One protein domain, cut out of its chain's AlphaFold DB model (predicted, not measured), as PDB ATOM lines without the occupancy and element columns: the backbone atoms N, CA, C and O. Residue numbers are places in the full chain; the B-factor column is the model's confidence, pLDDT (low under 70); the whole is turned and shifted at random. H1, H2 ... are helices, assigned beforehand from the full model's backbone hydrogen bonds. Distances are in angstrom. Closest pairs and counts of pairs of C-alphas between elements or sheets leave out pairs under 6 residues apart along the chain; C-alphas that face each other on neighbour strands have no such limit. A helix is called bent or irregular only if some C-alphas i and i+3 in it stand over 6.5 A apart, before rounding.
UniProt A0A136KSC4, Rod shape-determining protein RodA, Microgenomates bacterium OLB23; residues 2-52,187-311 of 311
ATOM      1  N   THR A   2      -1.193 -48.404  11.393       43.09
ATOM      2  CA  THR A   2      -0.846 -47.969  10.030       43.09
ATOM      3  C   THR A   2      -0.713 -46.450  10.017       43.09
ATOM      4  O   THR A   2      -1.703 -45.753  10.241       43.09
ATOM      5  N   MET A   3       0.499 -45.942   9.789       51.56
ATOM      6  CA  MET A   3       0.765 -44.520   9.557       51.56
ATOM      7  C   MET A   3      -0.045 -44.073   8.334       51.56
ATOM      8  O   MET A   3       0.358 -44.304   7.197       51.56
ATOM      9  N   ARG A   4      -1.226 -43.480   8.543       70.38
ATOM     10  CA  ARG A   4      -1.969 -42.823   7.463       70.38
ATOM     11  C   ARG A   4      -1.285 -41.491   7.187       70.38
ATOM     12  O   ARG A   4      -1.600 -40.480   7.809       70.38
ATOM     13  N   TYR A   5      -0.299 -41.515   6.296       76.88
ATOM     14  CA  TYR A   5       0.310 -40.294   5.793       76.88
ATOM     15  C   TYR A   5      -0.736 -39.471   5.046       76.88
ATOM     16  O   TYR A   5      -1.596 -39.997   4.339       76.88
ATOM     17  N   ASP A   6      -0.654 -38.158   5.217       87.00
ATOM     18  CA  ASP A   6      -1.456 -37.237   4.432       87.00
ATOM     19  C   ASP A   6      -0.890 -37.202   3.006       87.00
ATOM     20  O   ASP A   6       0.123 -36.549   2.756       87.00
ATOM     21  N   VAL A   7      -1.539 -37.927   2.093       88.44
ATOM     22  CA  VAL A   7      -1.095 -38.088   0.698       88.44
ATOM     23  C   VAL A   7      -0.916 -36.739  -0.001       88.44
ATOM     24  O   VAL A   7       0.048 -36.563  -0.735       88.44
ATOM     25  N   TRP A   8      -1.783 -35.762   0.268       91.25
ATOM     26  CA  TRP A   8      -1.712 -34.440  -0.361       91.25
ATOM     27  C   TRP A   8      -0.536 -33.612   0.150       91.25
ATOM     28  O   TRP A   8       0.089 -32.892  -0.623       91.25
ATOM     29  N   TYR A   9      -0.208 -33.739   1.438       90.94
ATOM     30  CA  TYR A   9       1.000 -33.130   1.994       90.94
ATOM     31  C   TYR A   9       2.259 -33.735   1.360       90.94
ATOM     32  O   TYR A   9       3.138 -33.001   0.916       90.94
ATOM     33  N   VAL A  10       2.323 -35.067   1.266       90.12
ATOM     34  CA  VAL A  10       3.456 -35.770   0.644       90.12
ATOM     35  C   VAL A  10       3.591 -35.388  -0.830       90.12
ATOM     36  O   VAL A  10       4.693 -35.091  -1.282       90.12
ATOM     37  N   LEU A  11       2.476 -35.321  -1.562       92.19
ATOM     38  CA  LEU A  11       2.457 -34.901  -2.960       92.19
ATOM     39  C   LEU A  11       2.998 -33.477  -3.132       92.19
ATOM     40  O   LEU A  11       3.836 -33.261  -4.001       92.19
ATOM     41  N   ALA A  12       2.574 -32.526  -2.294       93.56
ATOM     42  CA  ALA A  12       3.076 -31.154  -2.353       93.56
ATOM     43  C   ALA A  12       4.598 -31.096  -2.136       93.56
ATOM     44  O   ALA A  12       5.303 -30.445  -2.903       93.56
ATOM     45  N   VAL A  13       5.124 -31.833  -1.150       92.62
ATOM     46  CA  VAL A  13       6.571 -31.903  -0.885       92.62
ATOM     47  C   VAL A  13       7.332 -32.525  -2.059       92.62
ATOM     48  O   VAL A  13       8.373 -32.000  -2.453       92.62
ATOM     49  N   ILE A  14       6.823 -33.614  -2.646       92.19
ATOM     50  CA  ILE A  14       7.445 -34.251  -3.818       92.19
ATOM     51  C   ILE A  14       7.472 -33.277  -4.995       92.19
ATOM     52  O   ILE A  14       8.522 -33.106  -5.607       92.19
ATOM     53  N   LEU A  15       6.356 -32.600  -5.281       93.69
ATOM     54  CA  LEU A  15       6.291 -31.618  -6.361       93.69
ATOM     55  C   LEU A  15       7.314 -30.496  -6.146       93.69
ATOM     56  O   LEU A  15       8.090 -30.230  -7.054       93.69
ATOM     57  N   LEU A  16       7.410 -29.907  -4.949       93.00
ATOM     58  CA  LEU A  16       8.416 -28.870  -4.671       93.00
ATOM     59  C   LEU A  16       9.853 -29.357  -4.920       93.00
ATOM     60  O   LEU A  16      10.647 -28.637  -5.522       93.00
ATOM     61  N   ASN A  17      10.184 -30.589  -4.515       92.50
ATOM     62  CA  ASN A  17      11.511 -31.167  -4.754       92.50
ATOM     63  C   ASN A  17      11.783 -31.400  -6.245       92.50
ATOM     64  O   ASN A  17      12.881 -31.110  -6.720       92.50
ATOM     65  N   VAL A  18      10.784 -31.889  -6.984       92.00
ATOM     66  CA  VAL A  18      10.871 -32.093  -8.434       92.00
ATOM     67  C   VAL A  18      11.087 -30.755  -9.141       92.00
ATOM     68  O   VAL A  18      12.042 -30.625  -9.901       92.00
ATOM     69  N   PHE A  19      10.278 -29.734  -8.844       90.75
ATOM     70  CA  PHE A  19      10.440 -28.393  -9.417       90.75
ATOM     71  C   PHE A  19      11.802 -27.774  -9.078       90.75
ATOM     72  O   PHE A  19      12.426 -27.169  -9.948       90.75
ATOM     73  N   GLY A  20      12.307 -27.988  -7.859       89.50
ATOM     74  CA  GLY A  20      13.660 -27.582  -7.472       89.50
ATOM     75  C   GLY A  20      14.750 -28.235  -8.330       89.50
ATOM     76  O   GLY A  20      15.657 -27.545  -8.793       89.50
ATOM     77  N   ILE A  21      14.639 -29.540  -8.609       90.38
ATOM     78  CA  ILE A  21      15.570 -30.250  -9.503       90.38
ATOM     79  C   ILE A  21      15.475 -29.717 -10.930       90.38
ATOM     80  O   ILE A  21      16.507 -29.469 -11.543       90.38
ATOM     81  N   PHE A  22      14.265 -29.526 -11.461       88.75
ATOM     82  CA  PHE A  22      14.078 -28.995 -12.813       88.75
ATOM     83  C   PHE A  22      14.689 -27.598 -12.966       88.75
ATOM     84  O   PHE A  22      15.352 -27.335 -13.967       88.75
ATOM     85  N   ASN A  23      14.540 -26.740 -11.954       88.12
ATOM     86  CA  ASN A  23      15.189 -25.432 -11.932       88.12
ATOM     87  C   ASN A  23      16.720 -25.569 -11.973       88.12
ATOM     88  O   ASN A  23      17.389 -24.953 -12.803       88.12
ATOM     89  N   LEU A  24      17.287 -26.435 -11.124       86.81
ATOM     90  CA  LEU A  24      18.729 -26.695 -11.097       86.81
ATOM     91  C   LEU A  24      19.243 -27.312 -12.398       86.81
ATOM     92  O   LEU A  24      20.333 -26.960 -12.829       86.81
ATOM     93  N   LEU A  25      18.467 -28.171 -13.056       88.12
ATOM     94  CA  LEU A  25      18.835 -28.764 -14.340       88.12
ATOM     95  C   LEU A  25      19.051 -27.689 -15.412       88.12
ATOM     96  O   LEU A  25      19.960 -27.818 -16.222       88.12
ATOM     97  N   GLY A  26      18.254 -26.616 -15.408       82.25
ATOM     98  CA  GLY A  26      18.436 -25.495 -16.333       82.25
ATOM     99  C   GLY A  26      19.593 -24.556 -15.969       82.25
ATOM    100  O   GLY A  26      20.114 -23.858 -16.836       82.25
ATOM    101  N   LEU A  27      19.999 -24.519 -14.696       80.75
ATOM    102  CA  LEU A  27      20.927 -23.522 -14.149       80.75
ATOM    103  C   LEU A  27      22.337 -24.067 -13.904       80.75
ATOM    104  O   LEU A  27      23.333 -23.448 -14.277       80.75
ATOM    105  N   ARG A  28      22.416 -25.210 -13.224       83.81
ATOM    106  CA  ARG A  28      23.631 -25.879 -12.746       83.81
ATOM    107  C   ARG A  28      23.443 -27.403 -12.801       83.81
ATOM    108  O   ARG A  28      23.289 -28.039 -11.753       83.81
ATOM    109  N   PRO A  29      23.465 -28.006 -14.009       85.38
ATOM    110  CA  PRO A  29      23.320 -29.453 -14.175       85.38
ATOM    111  C   PRO A  29      24.333 -30.261 -13.350       85.38
ATOM    112  O   PRO A  29      24.031 -31.361 -12.896       85.38
ATOM    113  N   ASP A  30      25.521 -29.696 -13.118       87.00
ATOM    114  CA  ASP A  30      26.603 -30.287 -12.333       87.00
ATOM    115  C   ASP A  30      26.218 -30.562 -10.870       87.00
ATOM    116  O   ASP A  30      26.718 -31.511 -10.269       87.00
ATOM    117  N   LEU A  31      25.297 -29.778 -10.303       86.88
ATOM    118  CA  LEU A  31      24.860 -29.929  -8.913       86.88
ATOM    119  C   LEU A  31      23.706 -30.924  -8.748       86.88
ATOM    120  O   LEU A  31      23.452 -31.371  -7.631       86.88
ATOM    121  N   VAL A  32      23.029 -31.315  -9.833       90.25
ATOM    122  CA  VAL A  32      21.816 -32.146  -9.778       90.25
ATOM    123  C   VAL A  32      22.080 -33.498  -9.116       90.25
ATOM    124  O   VAL A  32      21.302 -33.920  -8.261       90.25
ATOM    125  N   ALA A  33      23.191 -34.161  -9.457       91.19
ATOM    126  CA  ALA A  33      23.551 -35.448  -8.860       91.19
ATOM    127  C   ALA A  33      23.731 -35.328  -7.337       91.19
ATOM    128  O   ALA A  33      23.168 -36.109  -6.573       91.19
ATOM    129  N   THR A  34      24.447 -34.295  -6.894       89.00
ATOM    130  CA  THR A  34      24.660 -33.994  -5.476       89.00
ATOM    131  C   THR A  34      23.340 -33.678  -4.763       89.00
ATOM    132  O   THR A  34      23.080 -34.200  -3.678       89.00
ATOM    133  N   THR A  35      22.457 -32.889  -5.380       90.00
ATOM    134  CA  THR A  35      21.126 -32.580  -4.834       90.00
ATOM    135  C   THR A  35      20.261 -33.830  -4.689       90.00
ATOM    136  O   THR A  35      19.605 -33.990  -3.662       90.00
ATOM    137  N   LEU A  36      20.282 -34.745  -5.663       92.75
ATOM    138  CA  LEU A  36      19.553 -36.014  -5.580       92.75
ATOM    139  C   LEU A  36      20.050 -36.880  -4.418       92.75
ATOM    140  O   LEU A  36      19.234 -37.427  -3.675       92.75
ATOM    141  N   VAL A  37      21.367 -36.957  -4.205       92.00
ATOM    142  CA  VAL A  37      21.947 -37.661  -3.048       92.00
ATOM    143  C   VAL A  37      21.452 -37.047  -1.735       92.00
ATOM    144  O   VAL A  37      21.019 -37.782  -0.846       92.00
ATOM    145  N   PHE A  38      21.434 -35.717  -1.616       90.75
ATOM    146  CA  PHE A  38      20.912 -35.047  -0.421       90.75
ATOM    147  C   PHE A  38      19.403 -35.235  -0.227       90.75
ATOM    148  O   PHE A  38      18.961 -35.410   0.907       90.75
ATOM    149  N   GLN A  39      18.606 -35.260  -1.297       91.94
ATOM    150  CA  GLN A  39      17.174 -35.560  -1.202       91.94
ATOM    151  C   GLN A  39      16.928 -36.991  -0.720       91.94
ATOM    152  O   GLN A  39      16.105 -37.205   0.171       91.94
ATOM    153  N   LEU A  40      17.676 -37.969  -1.241       92.56
ATOM    154  CA  LEU A  40      17.611 -39.353  -0.771       92.56
ATOM    155  C   LEU A  40      18.017 -39.458   0.704       92.56
ATOM    156  O   LEU A  40      17.303 -40.083   1.488       92.56
ATOM    157  N   ALA A  41      19.103 -38.792   1.108       92.00
ATOM    158  CA  ALA A  41      19.510 -38.715   2.509       92.00
ATOM    159  C   ALA A  41      18.418 -38.075   3.388       92.00
ATOM    160  O   ALA A  41      18.120 -38.584   4.469       92.00
ATOM    161  N   GLY A  42      17.757 -37.019   2.906       91.25
ATOM    162  CA  GLY A  42      16.625 -36.375   3.574       91.25
ATOM    163  C   GLY A  42      15.423 -37.306   3.756       91.25
ATOM    164  O   GLY A  42      14.837 -37.343   4.837       91.25
ATOM    165  N   ILE A  43      15.088 -38.118   2.746       90.62
ATOM    166  CA  ILE A  43      14.028 -39.136   2.838       90.62
ATOM    167  C   ILE A  43      14.399 -40.210   3.866       90.62
ATOM    168  O   ILE A  43      13.562 -40.584   4.689       90.62
ATOM    169  N   VAL A  44      15.648 -40.685   3.865       92.75
ATOM    170  CA  VAL A  44      16.137 -41.653   4.859       92.75
ATOM    171  C   VAL A  44      16.031 -41.070   6.267       92.75
ATOM    172  O   VAL A  44      15.460 -41.713   7.149       92.75
ATOM    173  N   LEU A  45      16.497 -39.834   6.478       91.25
ATOM    174  CA  LEU A  45      16.365 -39.137   7.756       91.25
ATOM    175  C   LEU A  45      14.896 -38.997   8.164       91.25
ATOM    176  O   LEU A  45      14.556 -39.329   9.295       91.25
ATOM    177  N   PHE A  46      14.004 -38.599   7.256       89.69
ATOM    178  CA  PHE A  46      12.568 -38.531   7.531       89.69
ATOM    179  C   PHE A  46      12.006 -39.881   8.000       89.69
ATOM    180  O   PHE A  46      11.290 -39.932   9.004       89.69
ATOM    181  N   ILE A  47      12.355 -40.983   7.329       89.81
ATOM    182  CA  ILE A  47      11.911 -42.326   7.722       89.81
ATOM    183  C   ILE A  47      12.431 -42.670   9.120       89.81
ATOM    184  O   ILE A  47      11.640 -43.125   9.947       89.81
ATOM    185  N   LEU A  48      13.709 -42.414   9.410       91.31
ATOM    186  CA  LEU A  48      14.311 -42.660  10.725       91.31
ATOM    187  C   LEU A  48      13.629 -41.831  11.822       91.31
ATOM    188  O   LEU A  48      13.173 -42.391  12.820       91.31
ATOM    189  N   PHE A  49      13.470 -40.523  11.613       89.00
ATOM    190  CA  PHE A  49      12.801 -39.623  12.557       89.00
ATOM    191  C   PHE A  49      11.324 -39.974  12.756       89.00
ATOM    192  O   PHE A  49      10.822 -39.866  13.872       89.00
ATOM    193  N   SER A  50      10.631 -40.477  11.729       87.81
ATOM    194  CA  SER A  50       9.233 -40.916  11.847       87.81
ATOM    195  C   SER A  50       9.036 -42.111  12.792       87.81
ATOM    196  O   SER A  50       7.911 -42.383  13.212       87.81
ATOM    197  N   ARG A  51      10.114 -42.832  13.139       89.31
ATOM    198  CA  ARG A  51      10.093 -43.920  14.131       89.31
ATOM    199  C   ARG A  51      10.277 -43.427  15.565       89.31
ATOM    200  O   ARG A  51      10.008 -44.186  16.495       89.31
ATOM    201  N   ILE A  52      10.732 -42.191  15.757       90.69
ATOM    202  CA  ILE A  52      10.973 -41.619  17.081       90.69
ATOM    203  C   ILE A  52       9.640 -41.152  17.665       90.69
ATOM    204  O   ILE A  52       8.879 -40.420  17.034       90.69
ATOM    205  N   ARG A 187      26.910  -4.788   9.759       78.44
ATOM    206  CA  ARG A 187      28.054  -4.645   8.850       78.44
ATOM    207  C   ARG A 187      27.663  -3.801   7.627       78.44
ATOM    208  O   ARG A 187      26.494  -3.841   7.235       78.44
ATOM    209  N   PRO A 188      28.620  -3.143   6.942       78.62
ATOM    210  CA  PRO A 188      28.320  -2.308   5.774       78.62
ATOM    211  C   PRO A 188      27.482  -3.018   4.700       78.62
ATOM    212  O   PRO A 188      26.539  -2.442   4.173       78.62
ATOM    213  N   TYR A 189      27.745  -4.304   4.435       71.31
ATOM    214  CA  TYR A 189      26.956  -5.081   3.468       71.31
ATOM    215  C   TYR A 189      25.501  -5.320   3.921       71.31
ATOM    216  O   TYR A 189      24.602  -5.404   3.089       71.31
ATOM    217  N   GLN A 190      25.252  -5.443   5.232       74.19
ATOM    218  CA  GLN A 190      23.907  -5.639   5.787       74.19
ATOM    219  C   GLN A 190      23.108  -4.338   5.710       74.19
ATOM    220  O   GLN A 190      21.949  -4.355   5.310       74.19
ATOM    221  N   GLN A 191      23.752  -3.211   6.030       79.12
ATOM    222  CA  GLN A 191      23.173  -1.879   5.853       79.12
ATOM    223  C   GLN A 191      22.843  -1.622   4.381       79.12
ATOM    224  O   GLN A 191      21.729  -1.215   4.073       79.12
ATOM    225  N   ALA A 192      23.766  -1.942   3.471       73.44
ATOM    226  CA  ALA A 192      23.559  -1.780   2.037       73.44
ATOM    227  C   ALA A 192      22.387  -2.633   1.508       73.44
ATOM    228  O   ALA A 192      21.637  -2.152   0.666       73.44
ATOM    229  N   ARG A 193      22.153  -3.848   2.043       71.62
ATOM    230  CA  ARG A 193      20.950  -4.645   1.713       71.62
ATOM    231  C   ARG A 193      19.655  -3.942   2.133       71.62
ATOM    232  O   ARG A 193      18.705  -3.923   1.361       71.62
ATOM    233  N   ILE A 194      19.616  -3.356   3.331       76.62
ATOM    234  CA  ILE A 194      18.421  -2.651   3.825       76.62
ATOM    235  C   ILE A 194      18.197  -1.343   3.051       76.62
ATOM    236  O   ILE A 194      17.067  -1.049   2.671       76.62
ATOM    237  N   LEU A 195      19.257  -0.570   2.791       78.25
ATOM    238  CA  LEU A 195      19.168   0.670   2.012       78.25
ATOM    239  C   LEU A 195      18.759   0.405   0.565       78.25
ATOM    240  O   LEU A 195      17.898   1.117   0.066       78.25
ATOM    241  N   GLY A 196      19.330  -0.618  -0.076       72.00
ATOM    242  CA  GLY A 196      18.975  -0.998  -1.445       72.00
ATOM    243  C   GLY A 196      17.512  -1.424  -1.574       72.00
ATOM    244  O   GLY A 196      16.863  -1.048  -2.541       72.00
ATOM    245  N   PHE A 197      16.968  -2.121  -0.570       71.69
ATOM    246  CA  PHE A 197      15.542  -2.465  -0.524       71.69
ATOM    247  C   PHE A 197      14.635  -1.233  -0.343       71.69
ATOM    248  O   PHE A 197      13.584  -1.126  -0.964       71.69
ATOM    249  N   LEU A 198      15.014  -0.287   0.527       76.81
ATOM    250  CA  LEU A 198      14.205   0.911   0.797       76.81
ATOM    251  C   LEU A 198      14.291   1.959  -0.314       76.81
ATOM    252  O   LEU A 198      13.333   2.698  -0.540       76.81
ATOM    253  N   ASN A 199      15.450   2.072  -0.957       75.38
ATOM    254  CA  ASN A 199      15.695   3.023  -2.025       75.38
ATOM    255  C   ASN A 199      16.629   2.396  -3.075       75.38
ATOM    256  O   ASN A 199      17.855   2.539  -2.987       75.38
ATOM    257  N   PRO A 200      16.039   1.713  -4.071       70.00
ATOM    258  CA  PRO A 200      16.777   1.032  -5.124       70.00
ATOM    259  C   PRO A 200      17.797   1.929  -5.849       70.00
ATOM    260  O   PRO A 200      18.913   1.497  -6.145       70.00
ATOM    261  N   ASP A 201      17.484   3.208  -6.049       72.44
ATOM    262  CA  ASP A 201      18.298   4.125  -6.858       72.44
ATOM    263  C   ASP A 201      19.658   4.498  -6.228       72.44
ATOM    264  O   ASP A 201      20.516   5.072  -6.902       72.44
ATOM    265  N   LEU A 202      19.889   4.171  -4.948       68.69
ATOM    266  CA  LEU A 202      21.109   4.543  -4.216       68.69
ATOM    267  C   LEU A 202      22.363   3.763  -4.634       68.69
ATOM    268  O   LEU A 202      23.468   4.287  -4.490       68.69
ATOM    269  N   ASP A 203      22.218   2.529  -5.124       67.62
ATOM    270  CA  ASP A 203      23.356   1.683  -5.511       67.62
ATOM    271  C   ASP A 203      23.082   0.852  -6.785       67.62
ATOM    272  O   ASP A 203      22.958  -0.378  -6.735       67.62
ATOM    273  N   PRO A 204      23.030   1.496  -7.971       63.53
ATOM    274  CA  PRO A 204      22.687   0.831  -9.232       63.53
ATOM    275  C   PRO A 204      23.695  -0.232  -9.701       63.53
ATOM    276  O   PRO A 204      23.421  -0.952 -10.661       63.53
ATOM    277  N   ARG A 205      24.886  -0.304  -9.088       64.38
ATOM    278  CA  ARG A 205      25.973  -1.222  -9.477       64.38
ATOM    279  C   ARG A 205      26.286  -2.292  -8.427       64.38
ATOM    280  O   ARG A 205      26.977  -3.247  -8.766       64.38
ATOM    281  N   GLY A 206      25.817  -2.139  -7.191       70.81
ATOM    282  CA  GLY A 206      26.009  -3.106  -6.115       70.81
ATOM    283  C   GLY A 206      24.763  -3.948  -5.867       70.81
ATOM    284  O   GLY A 206      24.397  -4.786  -6.687       70.81
ATOM    285  N   ILE A 207      24.120  -3.791  -4.714       65.06
ATOM    286  CA  ILE A 207      23.048  -4.717  -4.298       65.06
ATOM    287  C   ILE A 207      21.776  -4.520  -5.126       65.06
ATOM    288  O   ILE A 207      21.132  -5.507  -5.491       65.06
ATOM    289  N   THR A 208      21.450  -3.280  -5.494       70.75
ATOM    290  CA  THR A 208      20.274  -3.010  -6.324       70.75
ATOM    291  C   THR A 208      20.432  -3.528  -7.751       70.75
ATOM    292  O   THR A 208      19.439  -3.835  -8.410       70.75
ATOM    293  N   TYR A 209      21.664  -3.700  -8.241       75.06
ATOM    294  CA  TYR A 209      21.889  -4.351  -9.530       75.06
ATOM    295  C   TYR A 209      21.278  -5.757  -9.544       75.06
ATOM    296  O   TYR A 209      20.522  -6.087 -10.454       75.06
ATOM    297  N   ASN A 210      21.519  -6.553  -8.498       73.88
ATOM    298  CA  ASN A 210      21.000  -7.919  -8.408       73.88
ATOM    299  C   ASN A 210      19.467  -7.943  -8.381       73.88
ATOM    300  O   ASN A 210      18.857  -8.733  -9.095       73.88
ATOM    301  N   ILE A 211      18.853  -7.037  -7.613       75.38
ATOM    302  CA  ILE A 211      17.392  -6.885  -7.536       75.38
ATOM    303  C   ILE A 211      16.825  -6.493  -8.908       75.38
ATOM    304  O   ILE A 211      15.887  -7.109  -9.407       75.38
ATOM    305  N   THR A 212      17.443  -5.516  -9.574       78.44
ATOM    306  CA  THR A 212      17.021  -5.054 -10.904       78.44
ATOM    307  C   THR A 212      17.113  -6.180 -11.933       78.44
ATOM    308  O   THR A 212      16.194  -6.376 -12.725       78.44
ATOM    309  N   GLN A 213      18.189  -6.969 -11.903       80.38
ATOM    310  CA  GLN A 213      18.353  -8.127 -12.785       80.38
ATOM    311  C   GLN A 213      17.357  -9.244 -12.468       80.38
ATOM    312  O   GLN A 213      16.868  -9.886 -13.395       80.38
ATOM    313  N   ALA A 214      16.988  -9.439 -11.199       81.12
ATOM    314  CA  ALA A 214      15.937 -10.375 -10.811       81.12
ATOM    315  C   ALA A 214      14.581  -9.956 -11.404       81.12
ATOM    316  O   ALA A 214      13.906 -10.768 -12.036       81.12
ATOM    317  N   ILE A 215      14.229  -8.670 -11.306       82.75
ATOM    318  CA  ILE A 215      12.996  -8.115 -11.886       82.75
ATOM    319  C   ILE A 215      13.001  -8.247 -13.417       82.75
ATOM    320  O   ILE A 215      12.004  -8.668 -14.005       82.75
ATOM    321  N   ILE A 216      14.125  -7.947 -14.078       83.06
ATOM    322  CA  ILE A 216      14.272  -8.122 -15.531       83.06
ATOM    323  C   ILE A 216      14.144  -9.601 -15.916       83.06
ATOM    324  O   ILE A 216      13.470  -9.913 -16.897       83.06
ATOM    325  N   ALA A 217      14.752 -10.518 -15.159       83.75
ATOM    326  CA  ALA A 217      14.658 -11.956 -15.399       83.75
ATOM    327  C   ALA A 217      13.199 -12.429 -15.321       83.75
ATOM    328  O   ALA A 217      12.708 -13.037 -16.276       83.75
ATOM    329  N   ILE A 218      12.486 -12.039 -14.258       84.94
ATOM    330  CA  ILE A 218      11.054 -12.304 -14.058       84.94
ATOM    331  C   ILE A 218      10.230 -11.759 -15.229       84.94
ATOM    332  O   ILE A 218       9.457 -12.502 -15.834       84.94
ATOM    333  N   GLY A 219      10.426 -10.490 -15.600       85.56
ATOM    334  CA  GLY A 219       9.703  -9.862 -16.709       85.56
ATOM    335  C   GLY A 219       9.989 -10.523 -18.059       85.56
ATOM    336  O   GLY A 219       9.087 -10.713 -18.874       85.56
ATOM    337  N   SER A 220      11.232 -10.943 -18.283       86.75
ATOM    338  CA  SER A 220      11.655 -11.574 -19.532       86.75
ATOM    339  C   SER A 220      11.151 -13.009 -19.712       86.75
ATOM    340  O   SER A 220      11.151 -13.504 -20.839       86.75
ATOM    341  N   GLY A 221      10.722 -13.676 -18.635       85.12
ATOM    342  CA  GLY A 221      10.102 -15.001 -18.698       85.12
ATOM    343  C   GLY A 221       8.740 -14.997 -19.404       85.12
ATOM    344  O   GLY A 221       8.320 -16.020 -19.939       85.12
ATOM    345  N   GLY A 222       8.043 -13.857 -19.461       90.00
ATOM    346  CA  GLY A 222       6.717 -13.774 -20.078       90.00
ATOM    347  C   GLY A 222       5.714 -14.774 -19.478       90.00
ATOM    348  O   GLY A 222       5.813 -15.170 -18.316       90.00
ATOM    349  N   LEU A 223       4.721 -15.202 -20.266       90.75
ATOM    350  CA  LEU A 223       3.679 -16.120 -19.779       90.75
ATOM    351  C   LEU A 223       4.158 -17.573 -19.637       90.75
ATOM    352  O   LEU A 223       3.851 -18.213 -18.632       90.75
ATOM    353  N   LEU A 224       4.891 -18.085 -20.630       90.44
ATOM    354  CA  LEU A 224       5.260 -19.505 -20.743       90.44
ATOM    355  C   LEU A 224       6.716 -19.811 -20.360       90.44
ATOM    356  O   LEU A 224       7.082 -20.980 -20.269       90.44
ATOM    357  N   GLY A 225       7.532 -18.785 -20.124       90.25
ATOM    358  CA  GLY A 225       8.957 -18.940 -19.862       90.25
ATOM    359  C   GLY A 225       9.779 -18.946 -21.140       90.25
ATOM    360  O   GLY A 225       9.256 -19.073 -22.250       90.25
ATOM    361  N   LYS A 226      11.097 -18.826 -20.983       87.25
ATOM    362  CA  LYS A 226      12.051 -18.962 -22.094       87.25
ATOM    363  C   LYS A 226      12.395 -20.416 -22.415       87.25
ATOM    364  O   LYS A 226      12.958 -20.680 -23.471       87.25
ATOM    365  N   GLY A 227      12.062 -21.348 -21.522       85.19
ATOM    366  CA  GLY A 227      12.441 -22.753 -21.603       85.19
ATOM    367  C   GLY A 227      13.622 -23.108 -20.695       85.19
ATOM    368  O   GLY A 227      14.389 -22.252 -20.239       85.19
ATOM    369  N   LEU A 228      13.746 -24.405 -20.408       85.19
ATOM    370  CA  LEU A 228      14.726 -24.942 -19.466       85.19
ATOM    371  C   LEU A 228      16.149 -24.691 -19.968       85.19
ATOM    372  O   LEU A 228      16.513 -25.122 -21.059       85.19
ATOM    373  N   GLY A 229      16.946 -23.985 -19.166       79.00
ATOM    374  CA  GLY A 229      18.310 -23.617 -19.544       79.00
ATOM    375  C   GLY A 229      18.392 -22.679 -20.750       79.00
ATOM    376  O   GLY A 229      19.392 -22.691 -21.451       79.00
ATOM    377  N   LEU A 230      17.360 -21.873 -21.012       79.06
ATOM    378  CA  LEU A 230      17.377 -20.826 -22.047       79.06
ATOM    379  C   LEU A 230      17.249 -19.412 -21.447       79.06
ATOM    380  O   LEU A 230      17.093 -18.419 -22.160       79.06
ATOM    381  N   GLY A 231      17.312 -19.311 -20.115       76.19
ATOM    382  CA  GLY A 231      17.289 -18.049 -19.381       76.19
ATOM    383  C   GLY A 231      18.589 -17.271 -19.559       76.19
ATOM    384  O   GLY A 231      19.591 -17.590 -18.925       76.19
ATOM    385  N   LEU A 232      18.571 -16.246 -20.414       69.25
ATOM    386  CA  LEU A 232      19.733 -15.406 -20.718       69.25
ATOM    387  C   LEU A 232      20.290 -14.704 -19.462       69.25
ATOM    388  O   LEU A 232      21.507 -14.656 -19.290       69.25
ATOM    389  N   GLN A 233      19.441 -14.197 -18.560       69.62
ATOM    390  CA  GLN A 233      19.922 -13.475 -17.370       69.62
ATOM    391  C   GLN A 233      20.626 -14.409 -16.386       69.62
ATOM    392  O   GLN A 233      21.693 -14.093 -15.850       69.62
ATOM    393  N   SER A 234      20.057 -15.599 -16.211       60.09
ATOM    394  CA  SER A 234      20.597 -16.629 -15.330       60.09
ATOM    395  C   SER A 234      21.847 -17.314 -15.911       60.09
ATOM    396  O   SER A 234      22.804 -17.573 -15.183       60.09
ATOM    397  N   GLN A 235      21.895 -17.570 -17.225       60.22
ATOM    398  CA  GLN A 235      23.026 -18.249 -17.877       60.22
ATOM    399  C   GLN A 235      24.261 -17.370 -18.049       60.22
ATOM    400  O   GLN A 235      25.378 -17.829 -17.799       60.22
ATOM    401  N   TYR A 236      24.083 -16.108 -18.439       58.66
ATOM    402  CA  TYR A 236      25.206 -15.187 -18.628       58.66
ATOM    403  C   TYR A 236      25.690 -14.556 -17.314       58.66
ATOM    404  O   TYR A 236      26.550 -13.679 -17.334       58.66
ATOM    405  N   ARG A 237      25.188 -15.040 -16.165       60.91
ATOM    406  CA  ARG A 237      25.568 -14.601 -14.810       60.91
ATOM    407  C   ARG A 237      25.355 -13.105 -14.565       60.91
ATOM    408  O   ARG A 237      26.004 -12.532 -13.692       60.91
ATOM    409  N   PHE A 238      24.431 -12.489 -15.303       56.53
ATOM    410  CA  PHE A 238      23.989 -11.122 -15.036       56.53
ATOM    411  C   PHE A 238      23.195 -11.037 -13.732       56.53
ATOM    412  O   PHE A 238      23.178  -9.985 -13.113       56.53
ATOM    413  N   LEU A 239      22.605 -12.148 -13.282       58.09
ATOM    414  CA  LEU A 239      22.014 -12.302 -11.956       58.09
ATOM    415  C   LEU A 239      22.987 -13.060 -11.034       58.09
ATOM    416  O   LEU A 239      23.068 -14.285 -11.128       58.09
ATOM    417  N   PRO A 240      23.764 -12.397 -10.161       53.34
ATOM    418  CA  PRO A 240      24.640 -13.085  -9.216       53.34
ATOM    419  C   PRO A 240      23.829 -13.963  -8.256       53.34
ATOM    420  O   PRO A 240      22.714 -13.608  -7.894       53.34
ATOM    421  N   GLU A 241      24.380 -15.107  -7.832       60.00
ATOM    422  CA  GLU A 241      23.725 -16.006  -6.855       60.00
ATOM    423  C   GLU A 241      22.319 -16.510  -7.297       60.00
ATOM    424  O   GLU A 241      21.475 -16.878  -6.485       60.00
ATOM    425  N   PHE A 242      22.075 -16.615  -8.615       54.91
ATOM    426  CA  PHE A 242      20.827 -17.118  -9.234       54.91
ATOM    427  C   PHE A 242      20.383 -18.528  -8.804       54.91
ATOM    428  O   PHE A 242      19.262 -18.940  -9.080       54.91
ATOM    429  N   HIS A 243      21.264 -19.296  -8.164       54.09
ATOM    430  CA  HIS A 243      21.005 -20.658  -7.692       54.09
ATOM    431  C   HIS A 243      20.729 -20.728  -6.178       54.09
ATOM    432  O   HIS A 243      20.414 -21.804  -5.678       54.09
ATOM    433  N   THR A 244      20.841 -19.605  -5.461       67.56
ATOM    434  CA  THR A 244      20.579 -19.473  -4.020       67.56
ATOM    435  C   THR A 244      19.515 -18.392  -3.791       67.56
ATOM    436  O   THR A 244      18.326 -18.676  -3.931       67.56
ATOM    437  N   ASP A 245      19.931 -17.153  -3.524       62.19
ATOM    438  CA  ASP A 245      19.076 -16.028  -3.121       62.19
ATOM    439  C   ASP A 245      18.064 -15.642  -4.228       62.19
ATOM    440  O   ASP A 245      16.940 -15.227  -3.932       62.19
ATOM    441  N   PHE A 246      18.411 -15.860  -5.507       75.31
ATOM    442  CA  PHE A 246      17.560 -15.501  -6.654       75.31
ATOM    443  C   PHE A 246      16.991 -16.689  -7.449       75.31
ATOM    444  O   PHE A 246      16.611 -16.559  -8.618       75.31
ATOM    445  N   ALA A 247      16.887 -17.861  -6.814       80.94
ATOM    446  CA  ALA A 247      16.368 -19.073  -7.452       80.94
ATOM    447  C   ALA A 247      14.928 -18.921  -7.978       80.94
ATOM    448  O   ALA A 247      14.569 -19.569  -8.964       80.94
ATOM    449  N   PHE A 248      14.112 -18.064  -7.352       85.19
ATOM    450  CA  PHE A 248      12.742 -17.791  -7.789       85.19
ATOM    451  C   PHE A 248      12.691 -16.955  -9.075       85.19
ATOM    452  O   PHE A 248      11.937 -17.294  -9.987       85.19
ATOM    453  N   ALA A 249      13.516 -15.910  -9.196       84.88
ATOM    454  CA  ALA A 249      13.600 -15.125 -10.428       84.88
ATOM    455  C   ALA A 249      14.101 -15.972 -11.606       84.88
ATOM    456  O   ALA A 249      13.514 -15.942 -12.689       84.88
ATOM    457  N   ALA A 250      15.123 -16.799 -11.368       84.50
ATOM    458  CA  ALA A 250      15.638 -17.741 -12.358       84.50
ATOM    459  C   ALA A 250      14.585 -18.787 -12.773       84.50
ATOM    460  O   ALA A 250      14.458 -19.126 -13.951       84.50
ATOM    461  N   PHE A 251      13.774 -19.250 -11.816       87.69
ATOM    462  CA  PHE A 251      12.664 -20.160 -12.075       87.69
ATOM    463  C   PHE A 251      11.594 -19.521 -12.972       87.69
ATOM    464  O   PHE A 251      11.175 -20.127 -13.960       87.69
ATOM    465  N   ILE A 252      11.173 -18.285 -12.679       90.38
ATOM    466  CA  ILE A 252      10.207 -17.573 -13.529       90.38
ATOM    467  C   ILE A 252      10.795 -17.295 -14.915       90.38
ATOM    468  O   ILE A 252      10.079 -17.411 -15.905       90.38
ATOM    469  N   GLU A 253      12.086 -16.986 -15.035       89.94
ATOM    470  CA  GLU A 253      12.705 -16.799 -16.352       89.94
ATOM    471  C   GLU A 253      12.567 -18.063 -17.228       89.94
ATOM    472  O   GLU A 253      12.273 -17.969 -18.424       89.94
ATOM    473  N   GLN A 254      12.720 -19.252 -16.637       90.19
ATOM    474  CA  GLN A 254      12.626 -20.528 -17.353       90.19
ATOM    475  C   GLN A 254      11.190 -20.973 -17.640       90.19
ATOM    476  O   GLN A 254      10.914 -21.408 -18.758       90.19
ATOM    477  N   PHE A 255      10.291 -20.881 -16.655       90.94
ATOM    478  CA  PHE A 255       8.939 -21.468 -16.708       90.94
ATOM    479  C   PHE A 255       7.806 -20.435 -16.825       90.94
ATOM    480  O   PHE A 255       6.629 -20.796 -16.910       90.94
ATOM    481  N   GLY A 256       8.150 -19.150 -16.817       92.00
ATOM    482  CA  GLY A 256       7.227 -18.037 -16.981       92.00
ATOM    483  C   GLY A 256       6.269 -17.851 -15.816       92.00
ATOM    484  O   GLY A 256       6.345 -18.498 -14.766       92.00
ATOM    485  N   PHE A 257       5.308 -16.959 -16.039       91.38
ATOM    486  CA  PHE A 257       4.225 -16.686 -15.104       91.38
ATOM    487  C   PHE A 257       3.422 -17.944 -14.742       91.38
ATOM    488  O   PHE A 257       3.082 -18.134 -13.576       91.38
ATOM    489  N   VAL A 258       3.142 -18.824 -15.713       93.44
ATOM    490  CA  VAL A 258       2.380 -20.063 -15.469       93.44
ATOM    491  C   VAL A 258       3.129 -20.991 -14.510       93.44
ATOM    492  O   VAL A 258       2.528 -21.500 -13.562       93.44
ATOM    493  N   GLY A 259       4.440 -21.167 -14.701       91.69
ATOM    494  CA  GLY A 259       5.278 -21.935 -13.783       91.69
ATOM    495  C   GLY A 259       5.300 -21.331 -12.380       91.69
ATOM    496  O   GLY A 259       5.086 -22.045 -11.399       91.69
ATOM    497  N   GLY A 260       5.490 -20.010 -12.278       90.81
ATOM    498  CA  GLY A 260       5.461 -19.285 -11.004       90.81
ATOM    499  C   GLY A 260       4.129 -19.436 -10.262       90.81
ATOM    500  O   GLY A 260       4.114 -19.742  -9.070       90.81
ATOM    501  N   MET A 261       3.004 -19.311 -10.972       91.88
ATOM    502  CA  MET A 261       1.666 -19.521 -10.409       91.88
ATOM    503  C   MET A 261       1.495 -20.953  -9.894       91.88
ATOM    504  O   MET A 261       0.990 -21.158  -8.791       91.88
ATOM    505  N   PHE A 262       1.951 -21.951 -10.655       93.75
ATOM    506  CA  PHE A 262       1.881 -23.348 -10.234       93.75
ATOM    507  C   PHE A 262       2.717 -23.617  -8.976       93.75
ATOM    508  O   PHE A 262       2.241 -24.280  -8.053       93.75
ATOM    509  N   LEU A 263       3.918 -23.041  -8.883       92.56
ATOM    510  CA  LEU A 263       4.756 -23.122  -7.686       92.56
ATOM    511  C   LEU A 263       4.047 -22.530  -6.457       92.56
ATOM    512  O   LEU A 263       3.998 -23.171  -5.405       92.56
ATOM    513  N   ILE A 264       3.440 -21.346  -6.599       91.75
ATOM    514  CA  ILE A 264       2.659 -20.708  -5.529       91.75
ATOM    515  C   ILE A 264       1.477 -21.596  -5.122       91.75
ATOM    516  O   ILE A 264       1.245 -21.789  -3.931       91.75
ATOM    517  N   LEU A 265       0.761 -22.198  -6.076       94.50
ATOM    518  CA  LEU A 265      -0.344 -23.117  -5.785       94.50
ATOM    519  C   LEU A 265       0.111 -24.348  -4.986       94.50
ATOM    520  O   LEU A 265      -0.606 -24.776  -4.078       94.50
ATOM    521  N   ILE A 266       1.301 -24.893  -5.257       95.00
ATOM    522  CA  ILE A 266       1.860 -26.003  -4.470       95.00
ATOM    523  C   ILE A 266       2.163 -25.556  -3.032       95.00
ATOM    524  O   ILE A 266       1.805 -26.266  -2.088       95.00
ATOM    525  N   TYR A 267       2.759 -24.374  -2.839       93.19
ATOM    526  CA  TYR A 267       2.953 -23.800  -1.500       93.19
ATOM    527  C   TYR A 267       1.619 -23.567  -0.782       93.19
ATOM    528  O   TYR A 267       1.482 -23.923   0.386       93.19
ATOM    529  N   MET A 268       0.607 -23.042  -1.474       94.25
ATOM    530  CA  MET A 268      -0.733 -22.843  -0.914       94.25
ATOM    531  C   MET A 268      -1.377 -24.168  -0.496       94.25
ATOM    532  O   MET A 268      -1.958 -24.244   0.588       94.25
ATOM    533  N   LEU A 269      -1.230 -25.230  -1.294       95.56
ATOM    534  CA  LEU A 269      -1.663 -26.577  -0.921       95.56
ATOM    535  C   LEU A 269      -0.922 -27.068   0.332       95.56
ATOM    536  O   LEU A 269      -1.567 -27.559   1.261       95.56
ATOM    537  N   LEU A 270       0.403 -26.908   0.393       95.56
ATOM    538  CA  LEU A 270       1.218 -27.279   1.553       95.56
ATOM    539  C   LEU A 270       0.737 -26.561   2.826       95.56
ATOM    540  O   LEU A 270       0.440 -27.221   3.828       95.56
ATOM    541  N   PHE A 271       0.594 -25.233   2.775       95.62
ATOM    542  CA  PHE A 271       0.108 -24.428   3.894       95.62
ATOM    543  C   PHE A 271      -1.314 -24.810   4.292       95.62
ATOM    544  O   PHE A 271      -1.580 -24.993   5.478       95.62
ATOM    545  N   TYR A 272      -2.213 -25.021   3.331       95.88
ATOM    546  CA  TYR A 272      -3.578 -25.467   3.603       95.88
ATOM    547  C   TYR A 272      -3.605 -26.789   4.386       95.88
ATOM    548  O   TYR A 272      -4.316 -26.898   5.389       95.88
ATOM    549  N   ARG A 273      -2.802 -27.790   3.989       95.12
ATOM    550  CA  ARG A 273      -2.727 -29.077   4.708       95.12
ATOM    551  C   ARG A 273      -2.139 -28.917   6.109       95.12
ATOM    552  O   ARG A 273      -2.660 -29.518   7.049       95.12
ATOM    553  N   LEU A 274      -1.095 -28.104   6.271       95.19
ATOM    554  CA  LEU A 274      -0.491 -27.835   7.579       95.19
ATOM    555  C   LEU A 274      -1.462 -27.107   8.517       95.19
ATOM    556  O   LEU A 274      -1.630 -27.522   9.662       95.19
ATOM    557  N   ILE A 275      -2.150 -26.078   8.022       95.44
ATOM    558  CA  ILE A 275      -3.160 -25.321   8.768       95.44
ATOM    559  C   ILE A 275      -4.316 -26.237   9.176       95.44
ATOM    560  O   ILE A 275      -4.739 -26.216  10.331       95.44
ATOM    561  N   LYS A 276      -4.800 -27.098   8.273       95.25
ATOM    562  CA  LYS A 276      -5.839 -28.080   8.603       95.25
ATOM    563  C   LYS A 276      -5.408 -28.984   9.765       95.25
ATOM    564  O   LYS A 276      -6.140 -29.095  10.746       95.25
ATOM    565  N   LYS A 277      -4.195 -29.550   9.708       93.56
ATOM    566  CA  LYS A 277      -3.641 -30.368  10.802       93.56
ATOM    567  C   LYS A 277      -3.467 -29.584  12.101       93.56
ATOM    568  O   LYS A 277      -3.704 -30.131  13.173       93.56
ATOM    569  N   MET A 278      -3.088 -28.310  12.014       94.81
ATOM    570  CA  MET A 278      -2.967 -27.420  13.170       94.81
ATOM    571  C   MET A 278      -4.322 -27.249  13.869       94.81
ATOM    572  O   MET A 278      -4.404 -27.340  15.093       94.81
ATOM    573  N   PHE A 279      -5.401 -27.051  13.107       93.56
ATOM    574  CA  PHE A 279      -6.755 -26.967  13.658       93.56
ATOM    575  C   PHE A 279      -7.225 -28.291  14.279       93.56
ATOM    576  O   PHE A 279      -7.840 -28.268  15.345       93.56
ATOM    577  N   GLU A 280      -6.891 -29.431  13.670       93.12
ATOM    578  CA  GLU A 280      -7.187 -30.769  14.206       93.12
ATOM    579  C   GLU A 280      -6.414 -31.070  15.506       93.12
ATOM    580  O   GLU A 280      -6.910 -31.778  16.382       93.12
ATOM    581  N   SER A 281      -5.214 -30.505  15.680       91.50
ATOM    582  CA  SER A 281      -4.364 -30.744  16.853       91.50
ATOM    583  C   SER A 281      -4.607 -29.794  18.028       91.50
ATOM    584  O   SER A 281      -3.860 -29.856  19.002       91.50
ATOM    585  N   LYS A 282      -5.616 -28.915  17.971       87.50
ATOM    586  CA  LYS A 282      -5.872 -27.865  18.981       87.50
ATOM    587  C   LYS A 282      -5.956 -28.360  20.427       87.50
ATOM    588  O   LYS A 282      -5.614 -27.621  21.341       87.50
ATOM    589  N   HIS A 283      -6.396 -29.599  20.640       87.81
ATOM    590  CA  HIS A 283      -6.510 -30.189  21.977       87.81
ATOM    591  C   HIS A 283      -5.157 -30.556  22.607       87.81
ATOM    592  O   HIS A 283      -5.075 -30.750  23.816       87.81
ATOM    593  N   ASN A 284      -4.090 -30.652  21.808       91.25
ATOM    594  CA  ASN A 284      -2.737 -30.918  22.277       91.25
ATOM    595  C   ASN A 284      -1.873 -29.666  22.060       91.25
ATOM    596  O   ASN A 284      -1.436 -29.392  20.942       91.25
ATOM    597  N   GLY A 285      -1.619 -28.919  23.142       90.56
ATOM    598  CA  GLY A 285      -0.906 -27.638  23.089       90.56
ATOM    599  C   GLY A 285       0.491 -27.726  22.466       90.56
ATOM    600  O   GLY A 285       0.861 -26.850  21.689       90.56
ATOM    601  N   PHE A 286       1.234 -28.809  22.728       93.56
ATOM    602  CA  PHE A 286       2.542 -29.042  22.113       93.56
ATOM    603  C   PHE A 286       2.429 -29.201  20.592       93.56
ATOM    604  O   PHE A 286       3.071 -28.466  19.843       93.56
ATOM    605  N   LYS A 287       1.574 -30.120  20.119       93.62
ATOM    606  CA  LYS A 287       1.391 -30.384  18.680       93.62
ATOM    607  C   LYS A 287       0.863 -29.155  17.942       93.62
ATOM    608  O   LYS A 287       1.329 -28.862  16.844       93.62
ATOM    609  N   PHE A 288      -0.067 -28.428  18.560       94.69
ATOM    610  CA  PHE A 288      -0.589 -27.173  18.033       94.69
ATOM    611  C   PHE A 288       0.526 -26.136  17.846       94.69
ATOM    612  O   PHE A 288       0.701 -25.632  16.739       94.69
ATOM    613  N   LEU A 289       1.327 -25.868  18.882       95.06
ATOM    614  CA  LEU A 289       2.408 -24.881  18.803       95.06
ATOM    615  C   LEU A 289       3.537 -25.305  17.869       95.06
ATOM    616  O   LEU A 289       4.073 -24.465  17.152       95.06
ATOM    617  N   PHE A 290       3.867 -26.595  17.823       96.44
ATOM    618  CA  PHE A 290       4.836 -27.128  16.870       96.44
ATOM    619  C   PHE A 290       4.401 -26.868  15.419       96.44
ATOM    620  O   PHE A 290       5.210 -26.436  14.595       96.44
ATOM    621  N   LEU A 291       3.115 -27.064  15.105       96.31
ATOM    622  CA  LEU A 291       2.572 -26.764  13.778       96.31
ATOM    623  C   LEU A 291       2.518 -25.261  13.496       96.31
ATOM    624  O   LEU A 291       2.883 -24.865  12.394       96.31
ATOM    625  N   VAL A 292       2.154 -24.424  14.477       96.38
ATOM    626  CA  VAL A 292       2.237 -22.956  14.344       96.38
ATOM    627  C   VAL A 292       3.662 -22.524  14.002       96.38
ATOM    628  O   VAL A 292       3.853 -21.758  13.062       96.38
ATOM    629  N   GLY A 293       4.666 -23.030  14.722       96.75
ATOM    630  CA  GLY A 293       6.069 -22.709  14.462       96.75
ATOM    631  C   GLY A 293       6.549 -23.208  13.102       96.75
ATOM    632  O   GLY A 293       7.205 -22.468  12.380       96.75
ATOM    633  N   THR A 294       6.156 -24.421  12.705       96.88
ATOM    634  CA  THR A 294       6.502 -24.985  11.387       96.88
ATOM    635  C   THR A 294       5.905 -24.159  10.248       96.88
ATOM    636  O   THR A 294       6.606 -23.817   9.299       96.88
ATOM    637  N   ILE A 295       4.619 -23.803  10.346       97.00
ATOM    638  CA  ILE A 295       3.937 -22.944   9.369       97.00
ATOM    639  C   ILE A 295       4.594 -21.564   9.339       97.00
ATOM    640  O   ILE A 295       4.893 -21.063   8.262       97.00
ATOM    641  N   GLY A 296       4.837 -20.971  10.511       95.50
ATOM    642  CA  GLY A 296       5.445 -19.652  10.645       95.50
ATOM    643  C   GLY A 296       6.825 -19.570  10.014       95.50
ATOM    644  O   GLY A 296       7.076 -18.667   9.227       95.50
ATOM    645  N   MET A 297       7.692 -20.536  10.308       95.88
ATOM    646  CA  MET A 297       9.052 -20.565   9.778       95.88
ATOM    647  C   MET A 297       9.060 -20.706   8.256       95.88
ATOM    648  O   MET A 297       9.654 -19.871   7.578       95.88
ATOM    649  N   LEU A 298       8.313 -21.677   7.713       94.94
ATOM    650  CA  LEU A 298       8.185 -21.860   6.263       94.94
ATOM    651  C   LEU A 298       7.588 -20.628   5.575       94.94
ATOM    652  O   LEU A 298       7.998 -20.275   4.472       94.94
ATOM    653  N   PHE A 299       6.614 -19.973   6.209       93.69
ATOM    654  CA  PHE A 299       5.980 -18.777   5.668       93.69
ATOM    655  C   PHE A 299       6.940 -17.588   5.641       93.69
ATOM    656  O   PHE A 299       7.067 -16.944   4.604       93.69
ATOM    657  N   VAL A 300       7.642 -17.312   6.745       91.19
ATOM    658  CA  VAL A 300       8.613 -16.209   6.804       91.19
ATOM    659  C   VAL A 300       9.735 -16.436   5.796       91.19
ATOM    660  O   VAL A 300      10.076 -15.512   5.066       91.19
ATOM    661  N   GLU A 301      10.264 -17.654   5.685       90.62
ATOM    662  CA  GLU A 301      11.291 -17.979   4.687       90.62
ATOM    663  C   GLU A 301      10.787 -17.803   3.256       90.62
ATOM    664  O   GLU A 301      11.461 -17.169   2.446       90.62
ATOM    665  N   ALA A 302       9.597 -18.315   2.935       88.50
ATOM    666  CA  ALA A 302       9.020 -18.157   1.605       88.50
ATOM    667  C   ALA A 302       8.804 -16.676   1.257       88.50
ATOM    668  O   ALA A 302       9.182 -16.244   0.172       88.50
ATOM    669  N   VAL A 303       8.249 -15.888   2.182       86.56
ATOM    670  CA  VAL A 303       7.991 -14.456   1.973       86.56
ATOM    671  C   VAL A 303       9.287 -13.666   1.838       86.56
ATOM    672  O   VAL A 303       9.375 -12.832   0.946       86.56
ATOM    673  N   VAL A 304      10.296 -13.920   2.674       81.94
ATOM    674  CA  VAL A 304      11.585 -13.214   2.594       81.94
ATOM    675  C   VAL A 304      12.311 -13.557   1.293       81.94
ATOM    676  O   VAL A 304      12.785 -12.651   0.612       81.94
ATOM    677  N   ASN A 305      12.351 -14.837   0.909       82.06
ATOM    678  CA  ASN A 305      13.019 -15.269  -0.319       82.06
ATOM    679  C   ASN A 305      12.302 -14.751  -1.572       82.06
ATOM    680  O   ASN A 305      12.945 -14.219  -2.472       82.06
ATOM    681  N   ILE A 306      10.972 -14.850  -1.641       81.38
ATOM    682  CA  ILE A 306      10.206 -14.316  -2.779       81.38
ATOM    683  C   ILE A 306      10.264 -12.783  -2.789       81.38
ATOM    684  O   ILE A 306      10.451 -12.191  -3.848       81.38
ATOM    685  N   GLY A 307      10.159 -12.143  -1.623       77.56
ATOM    686  CA  GLY A 307      10.221 -10.690  -1.472       77.56
ATOM    687  C   GLY A 307      11.527 -10.102  -1.999       77.56
ATOM    688  O   GLY A 307      11.476  -9.167  -2.786       77.56
ATOM    689  N   MET A 308      12.670 -10.716  -1.677       74.00
ATOM    690  CA  MET A 308      13.993 -10.298  -2.175       74.00
ATOM    691  C   MET A 308      14.128 -10.374  -3.707       74.00
ATOM    692  O   MET A 308      14.963  -9.698  -4.297       74.00
ATOM    693  N   ASN A 309      13.326 -11.213  -4.367       73.31
ATOM    694  CA  ASN A 309      13.323 -11.334  -5.825       73.31
ATOM    695  C   ASN A 309      12.426 -10.289  -6.512       73.31
ATOM    696  O   ASN A 309      12.499 -10.142  -7.731       73.31
ATOM    697  N   LEU A 310      11.555  -9.614  -5.757       72.12
ATOM    698  CA  LEU A 310      10.523  -8.711  -6.274       72.12
ATOM    699  C   LEU A 310      10.710  -7.250  -5.840       72.12
ATOM    700  O   LEU A 310      10.032  -6.388  -6.402       72.12
ATOM    701  N   ALA A 311      11.570  -6.977  -4.853       55.81
ATOM    702  CA  ALA A 311      11.791  -5.657  -4.263       55.81
ATOM    703  C   ALA A 311      13.194  -5.520  -3.657       55.81
ATOM    704  O   ALA A 311      13.725  -6.529  -3.133       55.81
TER     705      ALA A 311
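AT A GLANCE: This is residues 2 to 52 and 187 to 311 of the 311 residues of the protein "Rod shape-determining protein RodA" of Microgenomates bacterium OLB23 (UniProt A0A136KSC4). Four long helices, H2, H1, H6b and H7, are side by side in an open, curved row, each running opposite ways to the next, and the shorter H4, H5 and H6a gather as a head at one end of the row. H3 sits on the start of H4 at the far side of this head, while residues 40 to 49 of H2 stand free. You have 176 printed residues with seven named helices, H1 to H7 in order along the chain, and no named strand: the class is all helix. The whole is elongated, spanning 55 by 34 by 30 A, and only just compact, close to loose, with a radius of gyration of the C-alphas of 18.5 A.

HOW THE PARTS SIT: Start at H1, residues 7 to 27, whose residues 17 to 25 alone touch H2, residues 29 to 49; this helical hairpin has a shallow tilt of 22 degrees, and its closest C-alphas, Leu 24 and Val 32, are 6.4 A apart. H2 is only just irregular: C-alphas 30 and 33 are 6.9 A apart. Next find H3, residues 188 to 198, which touches H4, residues 207 to 220, at a steep tilt of 45 degrees, the closest C-alphas being Gly 196 and Thr 208 at 5.4 A. H5, residues 232 to 235, touches H4, with C-alphas 233 and 217 closest at 5.8 A. H6, residues 247 to 280, was assigned as one helix by its hydrogen bonds but is bent, with C-alphas 254 and 257 9.5 A apart; its arms H6a, residues 247 to 254, and H6b, residues 257 to 280, touch only at the corner, C-alphas 252 and 260 being closest at 5.6 A. H6a touches H4, closest at C-alphas 249 and 218, 5.3 A. H6b touches H1 with residues 263 to 274 alone, at a shallow tilt of 31 degrees, closest at C-alphas 266 and 12, 5.7 A. H7, residues 285 to 310, forms a helical hairpin with H6b at 16 degrees, closest at C-alphas 288 and 278, 5.4 A; its residues 308 to 310 alone touch H4, about perpendicular at 87 degrees, closest at C-alphas 309 and 214, 5.7 A. H1 and H7 are apart. Every O i to N i+4 pair is within hydrogen-bond range in H1, H3, H4, H6a and H6b, against 15 of 17 in H2 and 21 of 22 in H7; H5 is too short for such a pair.

IN THESE COORDINATES: Find C-alpha 7 at (-1.095, -38.088, 0.698), where H1 begins its 30.3 A; H2 measures 30.5 A, H4 20.2 A and H6b 34.5 A. H7 runs 36.8 A to C-alpha 310 at (10.523, -8.711, -6.274).

THE WHOLE: The C-alphas farthest apart, Thr 2 and Leu 202, are 58.7 A apart. Residues 53 to 186 are not printed, and C-alphas 52 and 187 are 41.6 A apart across this cut. The links H4 to H5 and H5 to H6 are long. The mean pLDDT of the printed part is 83.8; look for values under 70 at residues 2 to 3, 202 to 205, 207, 232 to 245 and 311.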